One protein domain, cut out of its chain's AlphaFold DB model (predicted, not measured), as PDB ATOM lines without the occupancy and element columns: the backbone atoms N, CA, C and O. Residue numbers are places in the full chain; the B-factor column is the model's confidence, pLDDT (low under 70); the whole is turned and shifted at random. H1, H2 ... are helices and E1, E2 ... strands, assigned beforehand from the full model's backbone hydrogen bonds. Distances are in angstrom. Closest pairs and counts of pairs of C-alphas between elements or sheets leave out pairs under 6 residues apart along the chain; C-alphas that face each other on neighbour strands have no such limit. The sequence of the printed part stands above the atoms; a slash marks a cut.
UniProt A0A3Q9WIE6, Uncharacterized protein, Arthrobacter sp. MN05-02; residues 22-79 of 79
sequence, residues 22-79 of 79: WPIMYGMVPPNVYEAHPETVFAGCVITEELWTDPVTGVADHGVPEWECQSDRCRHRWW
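This is residues 22 to 79 of the 79 residues of an uncharacterized protein of Arthrobacter sp. MN05-02 (UniProt A0A3Q9WIE6). A small mixed sheet, in order E2, E1, E5, makes the middle of an elongated shape, with helix H1 beyond one end and the antiparallel hairpin E3 and E4 at the other. The 58 printed residues, under half in named elements, run E1, H1, E2, E3, E4, E5; the class is mixed, helices and strands. The whole is only just loose, close to compact: radius of gyration of the C-alphas 12.8 A, spans 39 by 25 by 16 A.

E1, residues 22 to 26, 12.8 A long, begins at C-alpha 22 (23.249, -7.496, -43.538). H1 is residues 31 to 36, E2 41 to 43, E3 50 to 53, E4 60 to 63 and E5 67 to 69, ending at C-alpha 69 (25.430, -13.227, -41.421).

E1, H1 and E2 form a strand-helix-strand unit, parallel neighbour strands with a helix between, its crossover right-handed; N 25 and O 41 are 2.8 A apart. H1, not on the sheet, has 1 of 2 O i to N i+4 pairs within hydrogen-bond range. E5 is antiparallel to E1, N 22 to O 68 2.9 A. In the hairpin, N 50 and O 63 are 2.8 A apart.

The farthest C-alphas, Asn 32 and Gly 58, are 39.0 A apart. The printed part has no cut or long link, and no printed residue is under 70 in pLDDT.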
ATOM      1  N   TRP A  22      24.168  -8.448 -42.910       94.69
ATOM      2  CA  TRP A  22      23.249  -7.496 -43.538       94.69
ATOM      3  C   TRP A  22      22.027  -7.297 -42.643       94.69
ATOM      4  O   TRP A  22      21.648  -8.249 -41.954       94.69
ATOM      5  N   PRO A  23      21.419  -6.099 -42.638       94.12
ATOM      6  CA  PRO A  23      20.211  -5.853 -41.879       94.12
ATOM      7  C   PRO A  23      19.060  -6.686 -42.447       94.12
ATOM      8  O   PRO A  23      18.997  -6.942 -43.652       94.12
ATOM      9  N   ILE A  24      18.138  -7.097 -41.587       93.31
ATOM     10  CA  ILE A  24      16.935  -7.837 -41.943       93.31
ATOM     11  C   ILE A  24      15.754  -6.868 -41.949       93.31
ATOM     12  O   ILE A  24      15.413  -6.262 -40.937       93.31
ATOM     13  N   MET A  25      15.093  -6.742 -43.096       92.69
ATOM     14  CA  MET A  25      13.833  -6.023 -43.232       92.69
ATOM     15  C   MET A  25      12.680  -7.016 -43.304       92.69
ATOM     16  O   MET A  25      12.620  -7.849 -44.211       92.69
ATOM     17  N   TYR A  26      11.745  -6.895 -42.368       91.62
ATOM     18  CA  TYR A  26      10.553  -7.736 -42.311       91.62
ATOM     19  C   TYR A  26       9.344  -7.070 -42.961       91.62
ATOM     20  O   TYR A  26       9.150  -5.857 -42.877       91.62
ATOM     21  N   GLY A  27       8.482  -7.895 -43.547       89.69
ATOM     22  CA  GLY A  27       7.180  -7.488 -44.068       89.69
ATOM     23  C   GLY A  27       7.041  -7.672 -45.575       89.69
ATOM     24  O   GLY A  27       7.775  -8.419 -46.218       89.69
ATOM     25  N   MET A  28       6.031  -7.020 -46.151       87.12
ATOM     26  CA  MET A  28       5.771  -7.079 -47.590       87.12
ATOM     27  C   MET A  28       6.557  -5.980 -48.305       87.12
ATOM     28  O   MET A  28       6.182  -4.810 -48.246       87.12
ATOM     29  N   VAL A  29       7.628  -6.368 -48.996       85.75
ATOM     30  CA  VAL A  29       8.500  -5.453 -49.747       85.75
ATOM     31  C   VAL A  29       8.301  -5.566 -51.261       85.75
ATOM     32  O   VAL A  29       8.333  -6.675 -51.804       85.75
ATOM     33  N   PRO A  30       8.111  -4.436 -51.968       86.81
ATOM     34  CA  PRO A  30       8.017  -4.422 -53.422       86.81
ATOM     35  C   PRO A  30       9.395  -4.617 -54.094       86.81
ATOM     36  O   PRO A  30      10.419  -4.283 -53.498       86.81
ATOM     37  N   PRO A  31       9.451  -5.105 -55.352       86.19
ATOM     38  CA  PRO A  31      10.707  -5.433 -56.041       86.19
ATOM     39  C   PRO A  31      11.727  -4.287 -56.141       86.19
ATOM     40  O   PRO A  31      12.925  -4.516 -56.032       86.19
ATOM     41  N   ASN A  32      11.272  -3.045 -56.302       90.19
ATOM     42  CA  ASN A  32      12.145  -1.871 -56.406       90.19
ATOM     43  C   ASN A  32      12.955  -1.589 -55.127       90.19
ATOM     44  O   ASN A  32      14.021  -0.985 -55.196       90.19
ATOM     45  N   VAL A  33      12.467  -2.023 -53.963       86.94
ATOM     46  CA  VAL A  33      13.189  -1.873 -52.692       86.94
ATOM     47  C   VAL A  33      14.422  -2.781 -52.662       86.94
ATOM     48  O   VAL A  33      15.444  -2.385 -52.111       86.94
ATOM     49  N   TYR A  34      14.378  -3.938 -53.328       84.44
ATOM     50  CA  TYR A  34      15.533  -4.835 -53.434       84.44
ATOM     51  C   TYR A  34      16.685  -4.182 -54.205       84.44
ATOM     52  O   TYR A  34      17.836  -4.277 -53.794       84.44
ATOM     53  N   GLU A  35      16.384  -3.478 -55.299       88.62
ATOM     54  CA  GLU A  35      17.400  -2.788 -56.107       88.62
ATOM     55  C   GLU A  35      18.057  -1.625 -55.352       88.62
ATOM     56  O   GLU A  35      19.253  -1.381 -55.506       88.62
ATOM     57  N   ALA A  36      17.289  -0.922 -54.516       88.75
ATOM     58  CA  ALA A  36      17.791   0.179 -53.696       88.75
ATOM     59  C   ALA A  36      18.638  -0.295 -52.500       88.75
ATOM     60  O   ALA A  36      19.458   0.471 -51.992       88.75
ATOM     61  N   HIS A  37      18.454  -1.543 -52.061       88.06
ATOM     62  CA  HIS A  37      19.090  -2.112 -50.874       88.06
ATOM     63  C   HIS A  37      19.666  -3.513 -51.160       88.06
ATOM     64  O   HIS A  37      19.157  -4.512 -50.648       88.06
ATOM     65  N   PRO A  38      20.737  -3.609 -51.971       88.31
ATOM     66  CA  PRO A  38      21.327  -4.891 -52.361       88.31
ATOM     67  C   PRO A  38      22.018  -5.633 -51.205       88.31
ATOM     68  O   PRO A  38      22.241  -6.836 -51.301       88.31
ATOM     69  N   GLU A  39      22.355  -4.929 -50.123       92.25
ATOM     70  CA  GLU A  39      23.003  -5.465 -48.920       92.25
ATOM     71  C   GLU A  39      22.010  -5.528 -47.753       92.25
ATOM     72  O   GLU A  39      22.316  -5.077 -46.657       92.25
ATOM     73  N   THR A  40      20.804  -6.046 -48.004       92.44
ATOM     74  CA  THR A  40      19.725  -6.220 -47.020       92.44
ATOM     75  C   THR A  40      19.078  -7.587 -47.212       92.44
ATOM     76  O   THR A  40      18.854  -8.039 -48.336       92.44
ATOM     77  N   VAL A  41      18.726  -8.244 -46.111       92.62
ATOM     78  CA  VAL A  41      17.929  -9.470 -46.116       92.62
ATOM     79  C   VAL A  41      16.460  -9.105 -46.011       92.62
ATOM     80  O   VAL A  41      16.022  -8.523 -45.027       92.62
ATOM     81  N   PHE A  42      15.672  -9.486 -47.007       92.25
ATOM     82  CA  PHE A  42      14.227  -9.300 -46.966       92.25
ATOM     83  C   PHE A  42      13.548 -10.574 -46.483       92.25
ATOM     84  O   PHE A  42      13.638 -11.627 -47.118       92.25
ATOM     85  N   ALA A  43      12.868 -10.473 -45.348       90.50
ATOM     86  CA  ALA A  43      12.140 -11.560 -44.721       90.50
ATOM     87  C   ALA A  43      10.639 -11.242 -44.661       90.50
ATOM     88  O   ALA A  43      10.213 -10.091 -44.725       90.50
ATOM     89  N   GLY A  44       9.819 -12.290 -44.555       87.69
ATOM     90  CA  GLY A  44       8.369 -12.152 -44.412       87.69
ATOM     91  C   GLY A  44       7.957 -11.548 -43.064       87.69
ATOM     92  O   GLY A  44       8.739 -10.899 -42.377       87.69
ATOM     93  N   CYS A  45       6.708 -11.761 -42.659       85.00
ATOM     94  CA  CYS A  45       6.254 -11.319 -41.340       85.00
ATOM     95  C   CYS A  45       6.916 -12.134 -40.217       85.00
ATOM     96  O   CYS A  45       7.034 -13.356 -40.323       85.00
ATOM     97  N   VAL A  46       7.257 -11.464 -39.116       82.69
ATOM     98  CA  VAL A  46       7.651 -12.109 -37.856       82.69
ATOM     99  C   VAL A  46       6.412 -12.286 -36.997       82.69
ATOM    100  O   VAL A  46       5.599 -11.372 -36.878       82.69
ATOM    101  N   ILE A  47       6.253 -13.472 -36.416       76.44
ATOM    102  CA  ILE A  47       5.123 -13.798 -35.533       76.44
ATOM    103  C   ILE A  47       5.601 -13.976 -34.083       76.44
ATOM    104  O   ILE A  47       4.811 -13.821 -33.155       76.44
ATOM    105  N   THR A  48       6.887 -14.266 -33.875       84.88
ATOM    106  CA  THR A  48       7.476 -14.550 -32.560       84.88
ATOM    107  C   THR A  48       8.891 -13.998 -32.457       84.88
ATOM    108  O   THR A  48       9.641 -14.056 -33.428       84.88
ATOM    109  N   GLU A  49       9.254 -13.526 -31.267       90.25
ATOM    110  CA  GLU A  49      10.632 -13.178 -30.901       90.25
ATOM    111  C   GLU A  49      11.503 -14.440 -30.768       90.25
ATOM    112  O   GLU A  49      11.014 -15.526 -30.438       90.25
ATOM    113  N   GLU A  50      12.801 -14.290 -31.021       90.19
ATOM    114  CA  GLU A  50      13.823 -15.326 -30.901       90.19
ATOM    115  C   GLU A  50      14.690 -15.076 -29.656       90.19
ATOM    116  O   GLU A  50      14.931 -13.937 -29.253       90.19
ATOM    117  N   LEU A  51      15.161 -16.158 -29.028       91.94
ATOM    118  CA  LEU A  51      16.203 -16.086 -28.006       91.94
ATOM    119  C   LEU A  51      17.562 -16.055 -28.710       91.94
ATOM    120  O   LEU A  51      17.884 -16.969 -29.470       91.94
ATOM    121  N   TRP A  52      18.382 -15.066 -28.385       91.44
ATOM    122  CA  TRP A  52      19.778 -15.000 -28.805       91.44
ATOM    123  C   TRP A  52      20.677 -14.997 -27.578       91.44
ATOM    124  O   TRP A  52      20.284 -14.624 -26.474       91.44
ATOM    125  N   THR A  53      21.906 -15.454 -27.765       91.75
ATOM    126  CA  THR A  53      22.941 -15.393 -26.742       91.75
ATOM    127  C   THR A  53      24.172 -14.768 -27.360       91.75
ATOM    128  O   THR A  53      24.692 -15.286 -28.351       91.75
ATOM    129  N   ASP A  54      24.630 -13.673 -26.761       89.38
ATOM    130  CA  ASP A  54      25.825 -12.964 -27.185       89.38
ATOM    131  C   ASP A  54      27.028 -13.924 -27.176       89.38
ATOM    132  O   ASP A  54      27.366 -14.475 -26.124       89.38
ATOM    133  N   PRO A  55      27.695 -14.154 -28.320       87.81
ATOM    134  CA  PRO A  55      28.816 -15.086 -28.389       87.81
ATOM    135  C   PRO A  55      30.080 -14.570 -27.679       87.81
ATOM    136  O   PRO A  55      30.967 -15.365 -27.370       87.81
ATOM    137  N   VAL A  56      30.184 -13.263 -27.428       87.69
ATOM    138  CA  VAL A  56      31.297 -12.612 -26.726       87.69
ATOM    139  C   VAL A  56      31.053 -12.600 -25.219       87.69
ATOM    140  O   VAL A  56      31.957 -12.937 -24.453       87.69
ATOM    141  N   THR A  57      29.855 -12.207 -24.780       90.19
ATOM    142  CA  THR A  57      29.553 -12.013 -23.346       90.19
ATOM    143  C   THR A  57      28.800 -13.176 -22.700       90.19
ATOM    144  O   THR A  57      28.821 -13.311 -21.476       90.19
ATOM    145  N   GLY A  58      28.154 -14.035 -23.491       92.44
ATOM    146  CA  GLY A  58      27.308 -15.132 -23.014       92.44
ATOM    147  C   GLY A  58      25.959 -14.683 -22.448       92.44
ATOM    148  O   GLY A  58      25.228 -15.509 -21.901       92.44
ATOM    149  N   VAL A  59      25.626 -13.392 -22.540       93.94
ATOM    150  CA  VAL A  59      24.348 -12.857 -22.063       93.94
ATOM    151  C   VAL A  59      23.242 -13.264 -23.028       93.94
ATOM    152  O   VAL A  59      23.361 -13.105 -24.240       93.94
ATOM    153  N   ALA A  60      22.169 -13.811 -22.467       91.56
ATOM    154  CA  ALA A  60      20.965 -14.158 -23.197       91.56
ATOM    155  C   ALA A  60      20.018 -12.957 -23.245       91.56
ATOM    156  O   ALA A  60      19.809 -12.297 -22.226       91.56
ATOM    157  N   ASP A  61      19.434 -12.710 -24.408       90.00
ATOM    158  CA  ASP A  61      18.467 -11.641 -24.623       90.00
ATOM    159  C   ASP A  61      17.375 -12.144 -25.604       90.00
ATOM    160  O   ASP A  61      17.523 -13.211 -26.212       90.00
ATOM    161  N   HIS A  62      16.253 -11.433 -25.705       92.00
ATOM    162  CA  HIS A  62      15.088 -11.796 -26.511       92.00
ATOM    163  C   HIS A  62      14.692 -10.654 -27.442       92.00
ATOM    164  O   HIS A  62      14.544  -9.514 -27.008       92.00
ATOM    165  N   GLY A  63      14.439 -10.971 -28.710       92.00
ATOM    166  CA  GLY A  63      14.035  -9.956 -29.670       92.00
ATOM    167  C   GLY A  63      13.771 -10.502 -31.060       92.00
ATOM    168  O   GLY A  63      13.791 -11.705 -31.312       92.00
ATOM    169  N   VAL A  64      13.502  -9.591 -31.984       93.38
ATOM    170  CA  VAL A  64      13.417  -9.917 -33.406       93.38
ATOM    171  C   VAL A  64      14.798  -9.679 -34.012       93.38
ATOM    172  O   VAL A  64      15.322  -8.583 -33.841       93.38
ATOM    173  N   PRO A  65      15.401 -10.649 -34.719       93.12
ATOM    174  CA  PRO A  65      16.729 -10.436 -35.274       93.12
ATOM    175  C   PRO A  65      16.749  -9.300 -36.295       93.12
ATOM    176  O   PRO A  65      15.969  -9.322 -37.243       93.12
ATOM    177  N   GLU A  66      17.662  -8.351 -36.139       93.38
ATOM    178  CA  GLU A  66      17.849  -7.207 -37.036       93.38
ATOM    179  C   GLU A  66      18.983  -7.426 -38.040       93.38
ATOM    180  O   GLU A  66      19.036  -6.728 -39.046       93.38
ATOM    181  N   TRP A  67      19.856  -8.412 -37.825       94.12
ATOM    182  CA  TRP A  67      21.030  -8.691 -38.653       94.12
ATOM    183  C   TRP A  67      21.159 -10.174 -38.984       94.12
ATOM    184  O   TRP A  67      20.850 -11.040 -38.168       94.12
ATOM    185  N   GLU A  68      21.671 -10.477 -40.177       94.69
ATOM    186  CA  GLU A  68      21.969 -11.837 -40.623       94.69
ATOM    187  C   GLU A  68      23.364 -11.926 -41.247       94.69
ATOM    188  O   GLU A  68      23.714 -11.179 -42.164       94.69
ATOM    189  N   CYS A  69      24.153 -12.903 -40.801       95.06
ATOM    190  CA  CYS A  69      25.430 -13.227 -41.421       95.06
ATOM    191  C   CYS A  69      25.247 -13.801 -42.833       95.06
ATOM    192  O   CYS A  69      24.526 -14.779 -43.032       95.06
ATOM    193  N   GLN A  70      26.009 -13.271 -43.790       94.31
ATOM    194  CA  GLN A  70      25.954 -13.692 -45.193       94.31
ATOM    195  C   GLN A  70      26.860 -14.882 -45.533       94.31
ATOM    196  O   GLN A  70      26.981 -15.271 -46.690       94.31
ATOM    197  N   SER A  71      27.501 -15.497 -44.538       94.62
ATOM    198  CA  SER A  71      28.179 -16.777 -44.740       94.62
ATOM    199  C   SER A  71      27.155 -17.911 -44.733       94.62
ATOM    200  O   SER A  71      26.519 -18.143 -43.703       94.62
ATOM    201  N   ASP A  72      27.062 -18.671 -45.828       90.44
ATOM    202  CA  ASP A  72      26.161 -19.831 -45.975       90.44
ATOM    203  C   ASP A  72      26.311 -20.871 -44.857       90.44
ATOM    204  O   ASP A  72      25.368 -21.584 -44.523       90.44
ATOM    205  N   ARG A  73      27.508 -20.967 -44.266       94.19
ATOM    206  CA  ARG A  73      27.786 -21.890 -43.160       94.19
ATOM    207  C   ARG A  73      27.396 -21.338 -41.794       94.19
ATOM    208  O   ARG A  73      27.210 -22.127 -40.876       94.19
ATOM    209  N   CYS A  74      27.345 -20.016 -41.640       94.19
ATOM    210  CA  CYS A  74      27.087 -19.372 -40.356       94.19
ATOM    211  C   CYS A  74      25.620 -18.974 -40.223       94.19
ATOM    212  O   CYS A  74      24.966 -19.438 -39.295       94.19
ATOM    213  N   ARG A  75      25.115 -18.123 -41.132       91.31
ATOM    214  CA  ARG A  75      23.729 -17.608 -41.144       91.31
ATOM    215  C   ARG A  75      23.222 -17.132 -39.768       91.31
ATOM    216  O   ARG A  75      22.023 -17.153 -39.513       91.31
ATOM    217  N   HIS A  76      24.133 -16.733 -38.877       92.88
ATOM    218  CA  HIS A  76      23.809 -16.287 -37.525       92.88
ATOM    219  C   HIS A  76      22.937 -15.033 -37.580       92.88
ATOM    220  O   HIS A  76      23.172 -14.174 -38.431       92.88
ATOM    221  N   ARG A  77      21.960 -14.945 -36.676       92.88
ATOM    222  CA  ARG A  77      20.982 -13.861 -36.586       92.88
ATOM    223  C   ARG A  77      20.972 -13.259 -35.184       92.88
ATOM    224  O   ARG A  77      21.075 -14.015 -34.219       92.88
ATOM    225  N   TRP A  78      20.894 -11.933 -35.094       92.94
ATOM    226  CA  TRP A  78      20.898 -11.163 -33.837       92.94
ATOM    227  C   TRP A  78      20.299  -9.764 -34.042       92.94
ATOM    228  O   TRP A  78      20.019  -9.406 -35.184       92.94
ATOM    229  N   TRP A  79      20.091  -9.005 -32.965       88.44
ATOM    230  CA  TRP A  79      19.645  -7.601 -32.965       88.44
ATOM    231  C   TRP A  79      20.805  -6.650 -32.692       88.44
ATOM    232  O   TRP A  79      21.633  -6.953 -31.804       88.44
TER     233      TRP A  79